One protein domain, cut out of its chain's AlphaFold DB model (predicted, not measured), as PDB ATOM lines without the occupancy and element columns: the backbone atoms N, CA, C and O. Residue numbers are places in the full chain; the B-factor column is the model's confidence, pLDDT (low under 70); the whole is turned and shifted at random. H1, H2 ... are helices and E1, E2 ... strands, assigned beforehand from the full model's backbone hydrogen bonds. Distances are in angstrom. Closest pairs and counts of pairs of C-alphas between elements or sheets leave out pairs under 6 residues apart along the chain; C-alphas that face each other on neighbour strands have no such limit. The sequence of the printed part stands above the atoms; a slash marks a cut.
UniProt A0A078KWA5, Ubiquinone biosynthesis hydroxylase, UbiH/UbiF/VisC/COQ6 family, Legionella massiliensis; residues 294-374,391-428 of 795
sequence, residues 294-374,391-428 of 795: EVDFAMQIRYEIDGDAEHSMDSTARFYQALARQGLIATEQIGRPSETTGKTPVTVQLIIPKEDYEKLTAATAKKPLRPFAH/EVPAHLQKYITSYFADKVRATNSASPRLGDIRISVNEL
ATOM      1  N   GLU A 294     151.215 162.457 176.974       94.44
ATOM      2  CA  GLU A 294     151.822 161.418 177.795       94.44
ATOM      3  C   GLU A 294     151.810 161.877 179.260       94.44
ATOM      4  O   GLU A 294     152.297 162.965 179.580       94.44
ATOM      5  N   VAL A 295     151.201 161.081 180.145       93.62
ATOM      6  CA  VAL A 295     151.125 161.403 181.579       93.62
ATOM      7  C   VAL A 295     151.921 160.393 182.383       93.62
ATOM      8  O   VAL A 295     152.938 160.765 182.950       93.62
ATOM      9  N   ASP A 296     151.488 159.136 182.424       94.38
ATOM     10  CA  ASP A 296     152.181 158.052 183.123       94.38
ATOM     11  C   ASP A 296     151.990 156.735 182.360       94.38
ATOM     12  O   ASP A 296     151.224 156.648 181.396       94.38
ATOM     13  N   PHE A 297     152.663 155.693 182.834       94.81
ATOM     14  CA  PHE A 297     152.581 154.340 182.307       94.81
ATOM     15  C   PHE A 297     152.174 153.390 183.422       94.81
ATOM     16  O   PHE A 297     152.525 153.592 184.588       94.81
ATOM     17  N   ALA A 298     151.412 152.356 183.081       95.06
ATOM     18  CA  ALA A 298     150.959 151.389 184.060       95.06
ATOM     19  C   ALA A 298     151.108 149.952 183.587       95.06
ATOM     20  O   ALA A 298     150.739 149.606 182.470       95.06
ATOM     21  N   MET A 299     151.551 149.103 184.505       96.38
ATOM     22  CA  MET A 299     151.458 147.658 184.412       96.38
ATOM     23  C   MET A 299     150.207 147.193 185.157       96.38
ATOM     24  O   MET A 299     150.025 147.472 186.340       96.38
ATOM     25  N   GLN A 300     149.326 146.488 184.465       95.38
ATOM     26  CA  GLN A 300     148.131 145.873 185.020       95.38
ATOM     27  C   GLN A 300     148.353 144.378 185.203       95.38
ATOM     28  O   GLN A 300     148.605 143.665 184.235       95.38
ATOM     29  N   ILE A 301     148.196 143.913 186.436       94.75
ATOM     30  CA  ILE A 301     148.179 142.502 186.805       94.75
ATOM     31  C   ILE A 301     146.720 142.133 187.067       94.75
ATOM     32  O   ILE A 301     146.095 142.679 187.977       94.75
ATOM     33  N   ARG A 302     146.157 141.239 186.260       93.00
ATOM     34  CA  ARG A 302     144.771 140.773 186.370       93.00
ATOM     35  C   ARG A 302     144.755 139.294 186.704       93.00
ATOM     36  O   ARG A 302     145.516 138.534 186.116       93.00
ATOM     37  N   TYR A 303     143.892 138.899 187.624       92.94
ATOM     38  CA  TYR A 303     143.669 137.502 187.978       92.94
ATOM     39  C   TYR A 303     142.288 137.343 188.613       92.94
ATOM     40  O   TYR A 303     141.621 138.329 188.927       92.94
ATOM     41  N   GLU A 304     141.856 136.104 188.797       90.06
ATOM     42  CA  GLU A 304     140.616 135.768 189.491       90.06
ATOM     43  C   GLU A 304     140.942 134.956 190.745       90.06
ATOM     44  O   GLU A 304     141.933 134.221 190.788       90.06
ATOM     45  N   ILE A 305     140.106 135.107 191.767       89.50
ATOM     46  CA  ILE A 305     140.107 134.252 192.953       89.50
ATOM     47  C   ILE A 305     138.740 133.581 193.090       89.50
ATOM     48  O   ILE A 305     137.728 134.138 192.659       89.50
ATOM     49  N   ASP A 306     138.705 132.395 193.682       85.88
ATOM     50  CA  ASP A 306     137.455 131.681 193.943       85.88
ATOM     51  C   ASP A 306     136.760 132.264 195.195       85.88
ATOM     52  O   ASP A 306     137.387 132.388 196.241       85.88
ATOM     53  N   GLY A 307     135.473 132.618 195.114       86.00
ATOM     54  CA  GLY A 307     134.710 133.196 196.230       86.00
ATOM     55  C   GLY A 307     134.868 134.713 196.394       86.00
ATOM     56  O   GLY A 307     135.336 135.406 195.489       86.00
ATOM     57  N   ASP A 308     134.438 135.241 197.542       80.75
ATOM     58  CA  ASP A 308     134.540 136.670 197.870       80.75
ATOM     59  C   ASP A 308     135.930 137.021 198.432       80.75
ATOM     60  O   ASP A 308     136.506 136.269 199.223       80.75
ATOM     61  N   ALA A 309     136.475 138.172 198.031       75.81
ATOM     62  CA  ALA A 309     137.704 138.708 198.608       75.81
ATOM     63  C   ALA A 309     137.357 139.763 199.655       75.81
ATOM     64  O   ALA A 309     137.163 140.939 199.339       75.81
ATOM     65  N   GLU A 310     137.354 139.374 200.927       67.38
ATOM     66  CA  GLU A 310     137.191 140.362 201.984       67.38
ATOM     67  C   GLU A 310     138.407 141.299 202.067       67.38
ATOM     68  O   GLU A 310     139.560 140.899 202.285       67.38
ATOM     69  N   HIS A 311     138.136 142.600 201.942       67.62
ATOM     70  CA  HIS A 311     139.104 143.649 202.232       67.62
ATOM     71  C   HIS A 311     139.299 143.777 203.747       67.62
ATOM     72  O   HIS A 311     138.617 144.549 204.418       67.62
ATOM     73  N   SER A 312     140.295 143.083 204.300       73.88
ATOM     74  CA  SER A 312     140.804 143.446 205.624       73.88
ATOM     75  C   SER A 312     141.733 144.665 205.530       73.88
ATOM     76  O   SER A 312     142.559 144.793 204.619       73.88
ATOM     77  N   MET A 313     141.650 145.580 206.503       68.25
ATOM     78  CA  MET A 313     142.605 146.696 206.603       68.25
ATOM     79  C   MET A 313     144.055 146.195 206.676       68.25
ATOM     80  O   MET A 313     144.964 146.834 206.145       68.25
ATOM     81  N   ASP A 314     144.268 145.028 207.285       68.75
ATOM     82  CA  ASP A 314     145.579 144.394 207.383       68.75
ATOM     83  C   ASP A 314     146.112 143.925 206.023       68.75
ATOM     84  O   ASP A 314     147.299 144.127 205.748       68.75
ATOM     85  N   SER A 315     145.277 143.349 205.146       74.44
ATOM     86  CA  SER A 315     145.711 142.936 203.800       74.44
ATOM     87  C   SER A 315     146.107 144.146 202.954       74.44
ATOM     88  O   SER A 315     147.159 144.143 202.313       74.44
ATOM     89  N   THR A 316     145.333 145.225 203.058       74.75
ATOM     90  CA  THR A 316     145.592 146.491 202.365       74.75
ATOM     91  C   THR A 316     146.871 147.153 202.884       74.75
ATOM     92  O   THR A 316     147.723 147.586 202.106       74.75
ATOM     93  N   ALA A 317     147.078 147.170 204.204       74.06
ATOM     94  CA  ALA A 317     148.306 147.685 204.801       74.06
ATOM     95  C   ALA A 317     149.541 146.870 204.379       74.06
ATOM     96  O   ALA A 317     150.591 147.456 204.111       74.06
ATOM     97  N   ARG A 318     149.435 145.533 204.306       75.62
ATOM     98  CA  ARG A 318     150.517 144.658 203.815       75.62
ATOM     99  C   ARG A 318     150.831 144.925 202.346       75.62
ATOM    100  O   ARG A 318     152.005 145.084 202.018       75.62
ATOM    101  N   PHE A 319     149.805 145.057 201.507       81.44
ATOM    102  CA  PHE A 319     149.938 145.392 200.090       81.44
ATOM    103  C   PHE A 319     150.708 146.703 199.878       81.44
ATOM    104  O   PHE A 319     151.756 146.715 199.229       81.44
ATOM    105  N   TYR A 320     150.276 147.796 200.516       80.25
ATOM    106  CA  TYR A 320     150.964 149.085 200.391       80.25
ATOM    107  C   TYR A 320     152.368 149.084 201.007       80.25
ATOM    108  O   TYR A 320     153.263 149.762 200.505       80.25
ATOM    109  N   GLN A 321     152.613 148.296 202.058       75.88
ATOM    110  CA  GLN A 321     153.970 148.110 202.579       75.88
ATOM    111  C   GLN A 321     154.879 147.372 201.596       75.88
ATOM    112  O   GLN A 321     156.057 147.722 201.510       75.88
ATOM    113  N   ALA A 322     154.373 146.350 200.902       76.94
ATOM    114  CA  ALA A 322     155.131 145.611 199.896       76.94
ATOM    115  C   ALA A 322     155.506 146.529 198.722       76.94
ATOM    116  O   ALA A 322     156.682 146.618 198.372       76.94
ATOM    117  N   LEU A 323     154.545 147.308 198.223       80.44
ATOM    118  CA  LEU A 323     154.771 148.350 197.219       80.44
ATOM    119  C   LEU A 323     155.827 149.369 197.657       80.44
ATOM    120  O   LEU A 323     156.815 149.595 196.957       80.44
ATOM    121  N   ALA A 324     155.673 149.927 198.861       74.94
ATOM    122  CA  ALA A 324     156.584 150.942 199.372       74.94
ATOM    123  C   ALA A 324     158.025 150.429 199.547       74.94
ATOM    124  O   ALA A 324     158.975 151.204 199.479       74.94
ATOM    125  N   ARG A 325     158.223 149.124 199.779       74.06
ATOM    126  CA  ARG A 325     159.571 148.526 199.834       74.06
ATOM    127  C   ARG A 325     160.235 148.450 198.467       74.06
ATOM    128  O   ARG A 325     161.452 148.555 198.394       74.06
ATOM    129  N   GLN A 326     159.444 148.283 197.418       77.19
ATOM    130  CA  GLN A 326     159.943 148.146 196.054       77.19
ATOM    131  C   GLN A 326     160.065 149.487 195.324       77.19
ATOM    132  O   GLN A 326     160.503 149.521 194.179       77.19
ATOM    133  N   GLY A 327     159.737 150.609 195.974       78.00
ATOM    134  CA  GLY A 327     159.751 151.908 195.296       78.00
ATOM    135  C   GLY A 327     158.531 152.120 194.399       78.00
ATOM    136  O   GLY A 327     158.540 152.996 193.536       78.00
ATOM    137  N   LEU A 328     157.505 151.287 194.580       85.44
ATOM    138  CA  LEU A 328     156.389 151.101 193.670       85.44
ATOM    139  C   LEU A 328     155.110 151.744 194.214       85.44
ATOM    140  O   LEU A 328     154.921 151.868 195.425       85.44
ATOM    141  N   ILE A 329     154.206 152.117 193.309       86.12
ATOM    142  CA  ILE A 329     152.841 152.538 193.639       86.12
ATOM    143  C   ILE A 329     151.879 151.737 192.794       86.12
ATOM    144  O   ILE A 329     151.927 151.819 191.571       86.12
ATOM    145  N   ALA A 330     150.964 151.031 193.446       88.56
ATOM    146  CA  ALA A 330     149.848 150.409 192.768       88.56
ATOM    147  C   ALA A 330     148.538 150.662 193.496       88.56
ATOM    148  O   ALA A 330     148.509 150.943 194.695       88.56
ATOM    149  N   THR A 331     147.452 150.515 192.753       87.06
ATOM    150  CA  THR A 331     146.104 150.384 193.298       87.06
ATOM    151  C   THR A 331     145.623 148.963 193.060       87.06
ATOM    152  O   THR A 331     145.682 148.485 191.929       87.06
ATOM    153  N   GLU A 332     145.138 148.302 194.105       88.25
ATOM    154  CA  GLU A 332     144.435 147.025 193.990       88.25
ATOM    155  C   GLU A 332     142.929 147.292 193.921       88.25
ATOM    156  O   GLU A 332     142.377 147.999 194.763       88.25
ATOM    157  N   GLN A 333     142.279 146.749 192.897       85.62
ATOM    158  CA  GLN A 333     140.837 146.810 192.698       85.62
ATOM    159  C   GLN A 333     140.277 145.398 192.737       85.62
ATOM    160  O   GLN A 333     140.602 144.575 191.880       85.62
ATOM    161  N   ILE A 334     139.423 145.140 193.717       85.31
ATOM    162  CA  ILE A 334     138.710 143.877 193.876       85.31
ATOM    163  C   ILE A 334     137.282 144.098 193.375       85.31
ATOM    164  O   ILE A 334     136.587 145.014 193.819       85.31
ATOM    165  N   GLY A 335     136.872 143.330 192.368       82.06
ATOM    166  CA  GLY A 335     135.507 143.359 191.854       82.06
ATOM    167  C   GLY A 335     134.530 142.621 192.768       82.06
ATOM    168  O   GLY A 335     134.914 142.033 193.766       82.06
ATOM    169  N   ARG A 336     133.245 142.621 192.406       82.50
ATOM    170  CA  ARG A 336     132.269 141.709 193.025       82.50
ATOM    171  C   ARG A 336     132.455 140.284 192.494       82.50
ATOM    172  O   ARG A 336     132.842 140.169 191.323       82.50
ATOM    173  N   PRO A 337     132.126 139.239 193.270       85.06
ATOM    174  CA  PRO A 337     132.049 137.883 192.747       85.06
ATOM    175  C   PRO A 337     131.055 137.818 191.582       85.06
ATOM    176  O   PRO A 337     130.030 138.498 191.557       85.06
ATOM    177  N   SER A 338     131.406 137.055 190.556       81.69
ATOM    178  CA  SER A 338     130.533 136.756 189.427       81.69
ATOM    179  C   SER A 338     129.469 135.750 189.859       81.69
ATOM    180  O   SER A 338     129.819 134.676 190.335       81.69
ATOM    181  N   GLU A 339     128.193 136.067 189.650       84.56
ATOM    182  CA  GLU A 339     127.068 135.198 190.034       84.56
ATOM    183  C   GLU A 339     127.125 133.823 189.352       84.56
ATOM    184  O   GLU A 339     126.764 132.820 189.955       84.56
ATOM    185  N   THR A 340     127.644 133.755 188.121       82.88
ATOM    186  CA  THR A 340     127.697 132.510 187.339       82.88
ATOM    187  C   THR A 340     128.870 131.606 187.696       82.88
ATOM    188  O   THR A 340     128.773 130.392 187.576       82.88
ATOM    189  N   THR A 341     130.001 132.185 188.105       85.38
ATOM    190  CA  THR A 341     131.246 131.420 188.335       85.38
ATOM    191  C   THR A 341     131.663 131.386 189.800       85.38
ATOM    192  O   THR A 341     132.578 130.650 190.149       85.38
ATOM    193  N   GLY A 342     131.058 132.219 190.650       88.38
ATOM    194  CA  GLY A 342     131.494 132.453 192.026       88.38
ATOM    195  C   GLY A 342     132.857 133.145 192.143       88.38
ATOM    196  O   GLY A 342     133.368 133.281 193.251       88.38
ATOM    197  N   LYS A 343     133.474 133.569 191.032       87.56
ATOM    198  CA  LYS A 343     134.837 134.113 191.016       87.56
ATOM    199  C   LYS A 343     134.872 135.624 191.167       87.56
ATOM    200  O   LYS A 343     134.090 136.335 190.533       87.56
ATOM    201  N   THR A 344     135.849 136.117 191.916       87.56
ATOM    202  CA  THR A 344     136.095 137.545 192.102       87.56
ATOM    203  C   THR A 344     137.286 138.007 191.260       87.56
ATOM    204  O   THR A 344     138.405 137.528 191.463       87.56
ATOM    205  N   PRO A 345     137.094 138.945 190.312       89.06
ATOM    206  CA  PRO A 345     138.192 139.488 189.529       89.06
ATOM    207  C   PRO A 345     138.988 140.499 190.358       89.06
ATOM    208  O   PRO A 345     138.418 141.386 190.995       89.06
ATOM    209  N   VAL A 346     140.313 140.412 190.289       88.62
ATOM    210  CA  VAL A 346     141.236 141.354 190.924       88.62
ATOM    211  C   VAL A 346     142.118 141.999 189.861       88.62
ATOM    212  O   VAL A 346     142.658 141.335 188.978       88.62
ATOM    213  N   THR A 347     142.257 143.321 189.932       90.56
ATOM    214  CA  THR A 347     143.152 144.105 189.073       90.56
ATOM    215  C   THR A 347     144.091 144.936 189.930       90.56
ATOM    216  O   THR A 347     143.661 145.832 190.652       90.56
ATOM    217  N   VAL A 348     145.389 144.678 189.818       92.06
ATOM    218  CA  VAL A 348     146.439 145.523 190.387       92.06
ATOM    219  C   VAL A 348     146.987 146.405 189.282       92.06
ATOM    220  O   VAL A 348     147.511 145.906 188.292       92.06
ATOM    221  N   GLN A 349     146.886 147.715 189.447       92.31
ATOM    222  CA  GLN A 349     147.437 148.685 188.511       92.31
ATOM    223  C   GLN A 349     148.659 149.348 189.135       92.31
ATOM    224  O   GLN A 349     148.518 150.208 190.000       92.31
ATOM    225  N   LEU A 350     149.843 148.931 188.700       93.19
ATOM    226  CA  LEU A 350     151.138 149.451 189.113       93.19
ATOM    227  C   LEU A 350     151.570 150.587 188.184       93.19
ATOM    228  O   LEU A 350     151.616 150.393 186.976       93.19
ATOM    229  N   ILE A 351     151.926 151.747 188.731       92.88
ATOM    230  CA  ILE A 351     152.548 152.828 187.959       92.88
ATOM    231  C   ILE A 351     154.029 152.506 187.778       92.88
ATOM    232  O   ILE A 351     154.736 152.285 188.765       92.88
ATOM    233  N   ILE A 352     154.478 152.484 186.525       93.44
ATOM    234  CA  ILE A 352     155.847 152.127 186.149       93.44
ATOM    235  C   ILE A 352     156.548 153.287 185.423       93.44
ATOM    236  O   ILE A 352     155.878 154.121 184.806       93.44
ATOM    237  N   PRO A 353     157.887 153.370 185.506       92.31
ATOM    238  CA  PRO A 353     158.681 154.268 184.675       92.31
ATOM    239  C   PRO A 353     158.493 153.996 183.177       92.31
ATOM    240  O   PRO A 353     158.143 152.884 182.770       92.31
ATOM    241  N   LYS A 354     158.772 155.009 182.352       94.62
ATOM    242  CA  LYS A 354     158.699 154.895 180.889       94.62
ATOM    243  C   LYS A 354     159.659 153.834 180.358       94.62
ATOM    244  O   LYS A 354     159.300 153.058 179.485       94.62
ATOM    245  N   GLU A 355     160.845 153.755 180.949       95.44
ATOM    246  CA  GLU A 355     161.908 152.830 180.561       95.44
ATOM    247  C   GLU A 355     161.497 151.364 180.772       95.44
ATOM    248  O   GLU A 355     161.888 150.486 180.006       95.44
ATOM    249  N   ASP A 356     160.699 151.089 181.808       95.31
ATOM    250  CA  ASP A 356     160.140 149.757 182.044       95.31
ATOM    251  C   ASP A 356     158.940 149.490 181.133       95.31
ATOM    252  O   ASP A 356     158.777 148.372 180.655       95.31
ATOM    253  N   TYR A 357     158.117 150.507 180.858       96.31
ATOM    254  CA  TYR A 357     157.011 150.395 179.908       96.31
ATOM    255  C   TYR A 357     157.505 150.020 178.510       96.31
ATOM    256  O   TYR A 357     156.989 149.069 177.933       96.31
ATOM    257  N   GLU A 358     158.527 150.713 178.000       96.06
ATOM    258  CA  GLU A 358     159.099 150.494 176.666       96.06
ATOM    259  C   GLU A 358     159.569 149.044 176.479       96.06
ATOM    260  O   GLU A 358     159.234 148.413 175.474       96.06
ATOM    261  N   LYS A 359     160.226 148.470 177.500       95.75
ATOM    262  CA  LYS A 359     160.658 147.058 177.526       95.75
ATOM    263  C   LYS A 359     159.502 146.060 177.540       95.75
ATOM    264  O   LYS A 359     159.681 144.909 177.168       95.75
ATOM    265  N   LEU A 360     158.330 146.488 178.000       95.56
ATOM    266  CA  LEU A 360     157.158 145.639 178.187       95.56
ATOM    267  C   LEU A 360     156.064 145.886 177.139       95.56
ATOM    268  O   LEU A 360     155.010 145.270 177.237       95.56
ATOM    269  N   THR A 361     156.272 146.754 176.142       94.88
ATOM    270  CA  THR A 361     155.231 147.180 175.176       94.88
ATOM    271  C   THR A 361     154.565 146.034 174.408       94.88
ATOM    272  O   THR A 361     153.398 146.152 174.028       94.88
ATOM    273  N   ALA A 362     155.257 144.905 174.237       93.31
ATOM    274  CA  ALA A 362     154.700 143.680 173.668       93.31
ATOM    275  C   ALA A 362     153.568 143.062 174.519       93.31
ATOM    276  O   ALA A 362     152.656 142.426 173.985       93.31
ATOM    277  N   ALA A 363     153.592 143.273 175.839       93.81
ATOM    278  CA  ALA A 363     152.625 142.747 176.796       93.81
ATOM    279  C   ALA A 363     151.318 143.556 176.770       93.81
ATOM    280  O   ALA A 363     151.067 144.404 177.627       93.81
ATOM    281  N   THR A 364     150.453 143.304 175.794       92.69
ATOM    282  CA  THR A 364     149.167 144.011 175.666       92.69
ATOM    283  C   THR A 364     148.030 143.262 176.363       92.69
ATOM    284  O   THR A 364     148.155 142.102 176.740       92.69
ATOM    285  N   ALA A 365     146.859 143.887 176.518       88.62
ATOM    286  CA  ALA A 365     145.688 143.184 177.059       88.62
ATOM    287  C   ALA A 365     145.235 141.993 176.183       88.62
ATOM    288  O   ALA A 365     144.643 141.049 176.710       88.62
ATOM    289  N   LYS A 366     145.504 142.044 174.868       87.88
ATOM    290  CA  LYS A 366     145.221 140.956 173.916       87.88
ATOM    291  C   LYS A 366     146.288 139.862 173.971       87.88
ATOM    292  O   LYS A 366     145.937 138.690 173.960       87.88
ATOM    293  N   LYS A 367     147.557 140.261 174.117       90.81
ATOM    294  CA  LYS A 367     148.722 139.376 174.258       90.81
ATOM    295  C   LYS A 367     149.376 139.565 175.636       90.81
ATOM    296  O   LYS A 367     150.441 140.175 175.724       90.81
ATOM    297  N   PRO A 368     148.716 139.147 176.736       92.62
ATOM    298  CA  PRO A 368     149.250 139.367 178.070       92.62
ATOM    299  C   PRO A 368     150.384 138.390 178.375       92.62
ATOM    300  O   PRO A 368     150.311 137.212 178.026       92.62
ATOM    301  N   LEU A 369     151.366 138.852 179.142       92.88
ATOM    302  CA  LEU A 369     152.348 137.988 179.786       92.88
ATOM    303  C   LEU A 369     151.663 137.107 180.831       92.88
ATOM    304  O   LEU A 369     150.816 137.579 181.597       92.88
ATOM    305  N   ARG A 370     152.071 135.841 180.909       91.62
ATOM    306  CA  ARG A 370     151.573 134.887 181.903       91.62
ATOM    307  C   ARG A 370     152.736 134.398 182.765       91.62
ATOM    308  O   ARG A 370     153.452 133.497 182.345       91.62
ATOM    309  N   PRO A 371     152.942 134.979 183.960       90.00
ATOM    310  CA  PRO A 371     154.156 134.760 184.747       90.00
ATOM    311  C   PRO A 371     154.334 133.321 185.254       90.00
ATOM    312  O   PRO A 371     155.438 132.961 185.637       90.00
ATOM    313  N   PHE A 372     153.270 132.514 185.255       86.75
ATOM    314  CA  PHE A 372     153.263 131.135 185.757       86.75
ATOM    315  C   PHE A 372     152.676 130.138 184.745       86.75
ATOM    316  O   PHE A 372     152.274 129.037 185.118       86.75
ATOM    317  N   ALA A 373     152.532 130.527 183.474       82.19
ATOM    318  CA  ALA A 373     152.164 129.564 182.443       82.19
ATOM    319  C   ALA A 373     153.402 128.734 182.079       82.19
ATOM    320  O   ALA A 373     154.463 129.298 181.818       82.19
ATOM    321  N   HIS A 374     153.264 127.409 182.068       68.75
ATOM    322  CA  HIS A 374     154.299 126.531 181.531       68.75
ATOM    323  C   HIS A 374     154.406 126.734 180.017       68.75
ATOM    324  O   HIS A 374     153.382 126.764 179.332       68.75
ATOM    325  N   GLU A 391     162.205 138.367 180.767       90.38
ATOM    326  CA  GLU A 391     162.527 139.657 180.144       90.38
ATOM    327  C   GLU A 391     161.892 140.850 180.876       90.38
ATOM    328  O   GLU A 391     162.245 142.006 180.632       90.38
ATOM    329  N   VAL A 392     160.992 140.598 181.833       93.31
ATOM    330  CA  VAL A 392     160.442 141.649 182.697       93.31
ATOM    331  C   VAL A 392     161.569 142.248 183.553       93.31
ATOM    332  O   VAL A 392     162.406 141.507 184.060       93.31
ATOM    333  N   PRO A 393     161.627 143.568 183.804       93.81
ATOM    334  CA  PRO A 393     162.630 144.143 184.700       93.81
ATOM    335  C   PRO A 393     162.689 143.431 186.062       93.81
ATOM    336  O   PRO A 393     161.669 143.269 186.734       93.81
ATOM    337  N   ALA A 394     163.888 143.041 186.511       89.44
ATOM    338  CA  ALA A 394     164.071 142.172 187.683       89.44
ATOM    339  C   ALA A 394     163.392 142.681 188.972       89.44
ATOM    340  O   ALA A 394     162.939 141.894 189.799       89.44
ATOM    341  N   HIS A 395     163.300 144.000 189.165       86.50
ATOM    342  CA  HIS A 395     162.605 144.575 190.321       86.50
ATOM    343  C   HIS A 395     161.074 144.405 190.237       86.50
ATOM    344  O   HIS A 395     160.429 144.183 191.263       86.50
ATOM    345  N   LEU A 396     160.495 144.443 189.029       91.69
ATOM    346  CA  LEU A 396     159.082 144.148 188.791       91.69
ATOM    347  C   LEU A 396     158.802 142.656 188.952       91.69
ATOM    348  O   LEU A 396     157.826 142.316 189.617       91.69
ATOM    349  N   GLN A 397     159.674 141.777 188.435       91.94
ATOM    350  CA  GLN A 397     159.561 140.328 188.656       91.94
ATOM    351  C   GLN A 397     159.475 140.013 190.153       91.94
ATOM    352  O   GLN A 397     158.499 139.419 190.605       91.94
ATOM    353  N   LYS A 398     160.435 140.520 190.940       87.00
ATOM    354  CA  LYS A 398     160.479 140.341 192.400       87.00
ATOM    355  C   LYS A 398     159.220 140.836 193.100       87.00
ATOM    356  O   LYS A 398     158.724 140.172 194.009       87.00
ATOM    357  N   TYR A 399     158.700 141.998 192.696       88.12
ATOM    358  CA  TYR A 399     157.446 142.515 193.238       88.12
ATOM    359  C   TYR A 399     156.273 141.586 192.919       88.12
ATOM    360  O   TYR A 399     155.519 141.242 193.825       88.12
ATOM    361  N   ILE A 400     156.127 141.177 191.657       91.44
ATOM    362  CA  ILE A 400     155.031 140.322 191.188       91.44
ATOM    363  C   ILE A 400     155.051 138.990 191.940       91.44
ATOM    364  O   ILE A 400     154.029 138.583 192.492       91.44
ATOM    365  N   THR A 401     156.207 138.333 192.019       90.94
ATOM    366  CA  THR A 401     156.312 137.008 192.639       90.94
ATOM    367  C   THR A 401     156.152 137.101 194.152       90.94
ATOM    368  O   THR A 401     155.371 136.347 194.726       90.94
ATOM    369  N   SER A 402     156.722 138.121 194.802       85.88
ATOM    370  CA  SER A 402     156.453 138.397 196.224       85.88
ATOM    371  C   SER A 402     154.975 138.682 196.507       85.88
ATOM    372  O   SER A 402     154.429 138.196 197.497       85.88
ATOM    373  N   TYR A 403     154.322 139.471 195.651       88.12
ATOM    374  CA  TYR A 403     152.910 139.816 195.783       88.12
ATOM    375  C   TYR A 403     152.031 138.566 195.721       88.12
ATOM    376  O   TYR A 403     151.175 138.370 196.585       88.12
ATOM    377  N   PHE A 404     152.272 137.683 194.752       88.94
ATOM    378  CA  PHE A 404     151.523 136.435 194.652       88.94
ATOM    379  C   PHE A 404     151.859 135.458 195.780       88.94
ATOM    380  O   PHE A 404     150.937 134.853 196.317       88.94
ATOM    381  N   ALA A 405     153.110 135.381 196.244       86.88
ATOM    382  CA  ALA A 405     153.449 134.603 197.438       86.88
ATOM    383  C   ALA A 405     152.689 135.094 198.683       86.88
ATOM    384  O   ALA A 405     152.280 134.288 199.520       86.88
ATOM    385  N   ASP A 406     152.510 136.410 198.837       82.94
ATOM    386  CA  ASP A 406     151.713 136.995 199.920       82.94
ATOM    387  C   ASP A 406     150.216 136.686 199.751       82.94
ATOM    388  O   ASP A 406     149.548 136.373 200.738       82.94
ATOM    389  N   LYS A 407     149.682 136.736 198.522       85.50
ATOM    390  CA  LYS A 407     148.275 136.397 198.246       85.50
ATOM    391  C   LYS A 407     147.984 134.924 198.499       85.50
ATOM    392  O   LYS A 407     147.063 134.634 199.250       85.50
ATOM    393  N   VAL A 408     148.806 134.014 197.984       85.00
ATOM    394  CA  VAL A 408     148.675 132.570 198.230       85.00
ATOM    395  C   VAL A 408     148.787 132.252 199.732       85.00
ATOM    396  O   VAL A 408     148.067 131.392 200.226       85.00
ATOM    397  N   ARG A 409     149.614 132.987 200.497       80.56
ATOM    398  CA  ARG A 409     149.685 132.864 201.971       80.56
ATOM    399  C   ARG A 409     148.427 133.364 202.681       80.56
ATOM    400  O   ARG A 409     148.086 132.860 203.747       80.56
ATOM    401  N   ALA A 410     147.811 134.425 202.169       76.00
ATOM    402  CA  ALA A 410     146.688 135.085 202.826       76.00
ATOM    403  C   ALA A 410     145.370 134.324 202.646       76.00
ATOM    404  O   ALA A 410     144.527 134.368 203.541       76.00
ATOM    405  N   THR A 411     145.185 133.634 201.520       68.75
ATOM    406  CA  THR A 411     143.946 132.918 201.223       68.75
ATOM    407  C   THR A 411     144.094 131.411 201.394       68.75
ATOM    408  O   THR A 411     144.586 130.711 200.517       68.75
ATOM    409  N   ASN A 412     143.573 130.892 202.511       62.38
ATOM    410  CA  ASN A 412     143.476 129.447 202.764       62.38
ATOM    411  C   ASN A 412     142.426 128.735 201.877       62.38
ATOM    412  O   ASN A 412     142.410 127.508 201.821       62.38
ATOM    413  N   SER A 413     141.531 129.478 201.214       57.62
ATOM    414  CA  SER A 413     140.411 128.934 200.420       57.62
ATOM    415  C   SER A 413     140.171 129.628 199.071       57.62
ATOM    416  O   SER A 413     139.491 129.054 198.230       57.62
ATOM    417  N   ALA A 414     140.739 130.817 198.851       67.94
ATOM    418  CA  ALA A 414     140.524 131.655 197.664       67.94
ATOM    419  C   ALA A 414     141.867 132.074 197.034       67.94
ATOM    420  O   ALA A 414     142.189 133.260 196.903       67.94
ATOM    421  N   SER A 415     142.737 131.097 196.767       73.88
ATOM    422  CA  SER A 415     144.048 131.370 196.177       73.88
ATOM    423  C   SER A 415     143.892 131.804 194.711       73.88
ATOM    424  O   SER A 415     142.992 131.334 194.010       73.88
ATOM    425  N   PRO A 416     144.735 132.732 194.225       83.69
ATOM    426  CA  PRO A 416     144.735 133.085 192.813       83.69
ATOM    427  C   PRO A 416     145.110 131.863 191.974       83.69
ATOM    428  O   PRO A 416     146.095 131.177 192.256       83.69
ATOM    429  N   ARG A 417     144.353 131.605 190.905       84.19
ATOM    430  CA  ARG A 417     144.723 130.576 189.930       84.19
ATOM    431  C   ARG A 417     145.909 131.077 189.122       84.19
ATOM    432  O   ARG A 417     145.772 132.005 188.327       84.19
ATOM    433  N   LEU A 418     147.077 130.466 189.318       84.75
ATOM    434  CA  LEU A 418     148.321 130.959 188.721       84.75
ATOM    435  C   LEU A 418     148.263 131.078 187.191       84.75
ATOM    436  O   LEU A 418     148.746 132.060 186.632       84.75
ATOM    437  N   GLY A 419     147.621 130.114 186.525       83.75
ATOM    438  CA  GLY A 419     147.465 130.105 185.066       83.75
ATOM    439  C   GLY A 419     146.565 131.217 184.510       83.75
ATOM    440  O   GLY A 419     146.655 131.526 183.321       83.75
ATOM    441  N   ASP A 420     145.742 131.839 185.360       87.38
ATOM    442  CA  ASP A 420     144.835 132.930 184.987       87.38
ATOM    443  C   ASP A 420     145.471 134.313 185.193       87.38
ATOM    444  O   ASP A 420     144.877 135.331 184.822       87.38
ATOM    445  N   ILE A 421     146.684 134.372 185.759       92.12
ATOM    446  CA  ILE A 421     147.406 135.623 185.979       92.12
ATOM    447  C   ILE A 421     147.859 136.185 184.631       92.12
ATOM    448  O   ILE A 421     148.615 135.564 183.885       92.12
ATOM    449  N   ARG A 422     147.409 137.403 184.340       93.44
ATOM    450  CA  ARG A 422     147.699 138.142 183.111       93.44
ATOM    451  C   ARG A 422     148.362 139.461 183.462       93.44
ATOM    452  O   ARG A 422     147.796 140.252 184.215       93.44
ATOM    453  N   ILE A 423     149.528 139.720 182.888       94.88
ATOM    454  CA  ILE A 423     150.219 141.001 182.996       94.88
ATOM    455  C   ILE A 423     150.152 141.695 181.639       94.88
ATOM    456  O   ILE A 423     150.434 141.103 180.603       94.88
ATOM    457  N   SER A 424     149.763 142.960 181.650       95.31
ATOM    458  CA  SER A 424     149.780 143.820 180.469       95.31
ATOM    459  C   SER A 424     150.255 145.206 180.857       95.31
ATOM    460  O   SER A 424     150.090 145.607 182.008       95.31
ATOM    461  N   VAL A 425     150.809 145.959 179.920       95.69
ATOM    462  CA  VAL A 425     151.149 147.363 180.118       95.69
ATOM    463  C   VAL A 425     150.290 148.247 179.233       95.69
ATOM    464  O   VAL A 425     149.933 147.886 178.116       95.69
ATOM    465  N   ASN A 426     149.929 149.412 179.755       94.19
ATOM    466  CA  ASN A 426     149.188 150.425 179.027       94.19
ATOM    467  C   ASN A 426     149.770 151.793 179.359       94.19
ATOM    468  O   ASN A 426     150.148 152.070 180.502       94.19
ATOM    469  N   GLU A 427     149.773 152.675 178.370       93.75
ATOM    470  CA  GLU A 427     149.911 154.094 178.654       93.75
ATOM    471  C   GLU A 427     148.677 154.581 179.416       93.75
ATOM    472  O   GLU A 427     147.557 154.108 179.200       93.75
ATOM    473  N   LEU A 428     148.878 155.573 180.276       91.75
ATOM    474  CA  LEU A 428     147.810 156.331 180.908       91.75
ATOM    475  C   LEU A 428     147.772 157.747 180.321       91.75
ATOM    476  O   LEU A 428     148.083 158.706 181.030       91.75
TER     477      LEU A 428
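This is residues 294 to 374 and 391 to 428 of the 795 residues of the protein "Ubiquinone biosynthesis hydroxylase, UbiH/UbiF/VisC/COQ6 family" of Legionella massiliensis (UniProt A0A078KWA5). One twisted sheet of four antiparallel strands forms a wall, with helices over one face and the other face bare of named helices. H1 packs by the E2 edge of the sheet, the short H2 covers part of E1 and E4, and H3 runs side by side with H1 and only grazes the sheet. The printed part has 119 residues, with three named helices and four named strands in the order E1 H1 E2 E3 H2 H3 E4; across the sheet the order is E2 E3 E1 E4. The class is mixed, helices and strands, and the whole is compact, with a radius of gyration of the C-alphas of 14.0 A and spans of 37 by 30 by 28 A.

E1, residues 294 to 306, is an inner strand between E3, residues 343 to 352, and E4, residues 422 to 428. E1 and E3 are antiparallel at 155 degrees, with N 301 and O 348 2.8 A apart, within hydrogen-bond range. E1 and E4 are antiparallel at 153 degrees, with N 300 and O 424 at 2.7 A. E2, residues 329 to 334, and E3 form an antiparallel hairpin at 166 degrees, with N 333 and O 347 at 2.8 A. H1, residues 313 to 326, is on the sheet; its closest C-alphas to E2 are those of Leu 323 and Ile 329, 5.8 A apart. E1, H1 and E2 make a split strand-helix-strand unit, two strands running the same way with E3 between them, and its crossover is right-handed. H2, residues 354 to 360, is on the sheet at a height of 8.6 A, over E1 and only just over E4, on which 3 of its 7 C-alphas fall. It runs slantwise to the strands, at 40 degrees to E1 on the local plane. H1 and H2 on one face of the sheet make two layers, one of strands and one of helices. H3, residues 394 to 410, only grazes the sheet with its residues 396 to 407. H3 and H1 touch, with the C-alphas of Gln 326 and Tyr 399 closest at 6.8 A, at a shallow tilt of 18 degrees, opposite ways. H1 and H2 are apart. Every O i to N i+4 pair is within hydrogen-bond range in H1 and H3; in H2 it is 2 of 3.

E1 begins at C-alpha 294, (151.822, 161.418, 177.795), and is 36.8 A long. H1 is 20.3 A long, E2 16.6 A, E3 28.1 A and H2 9.8 A. H3 begins at C-alpha 394, (164.071, 142.172, 187.683), and is 24.1 A long. E4, 18.3 A long, ends at C-alpha 428, (147.810, 156.331, 180.908).

The two C-alphas farthest apart are those of Glu 294 and Asn 412, at 41.4 A. Residues 375 to 390 are not printed, and C-alphas 374 and 391 are 15.6 A apart across this cut. Residues 361 to 374 hold no named element. The link from H3 to E4 is long, with 11 residues. The mean pLDDT of the printed part is 86.1, and it is under 70 at residues 310 to 311, 313 to 314, 374 and 411 to 414.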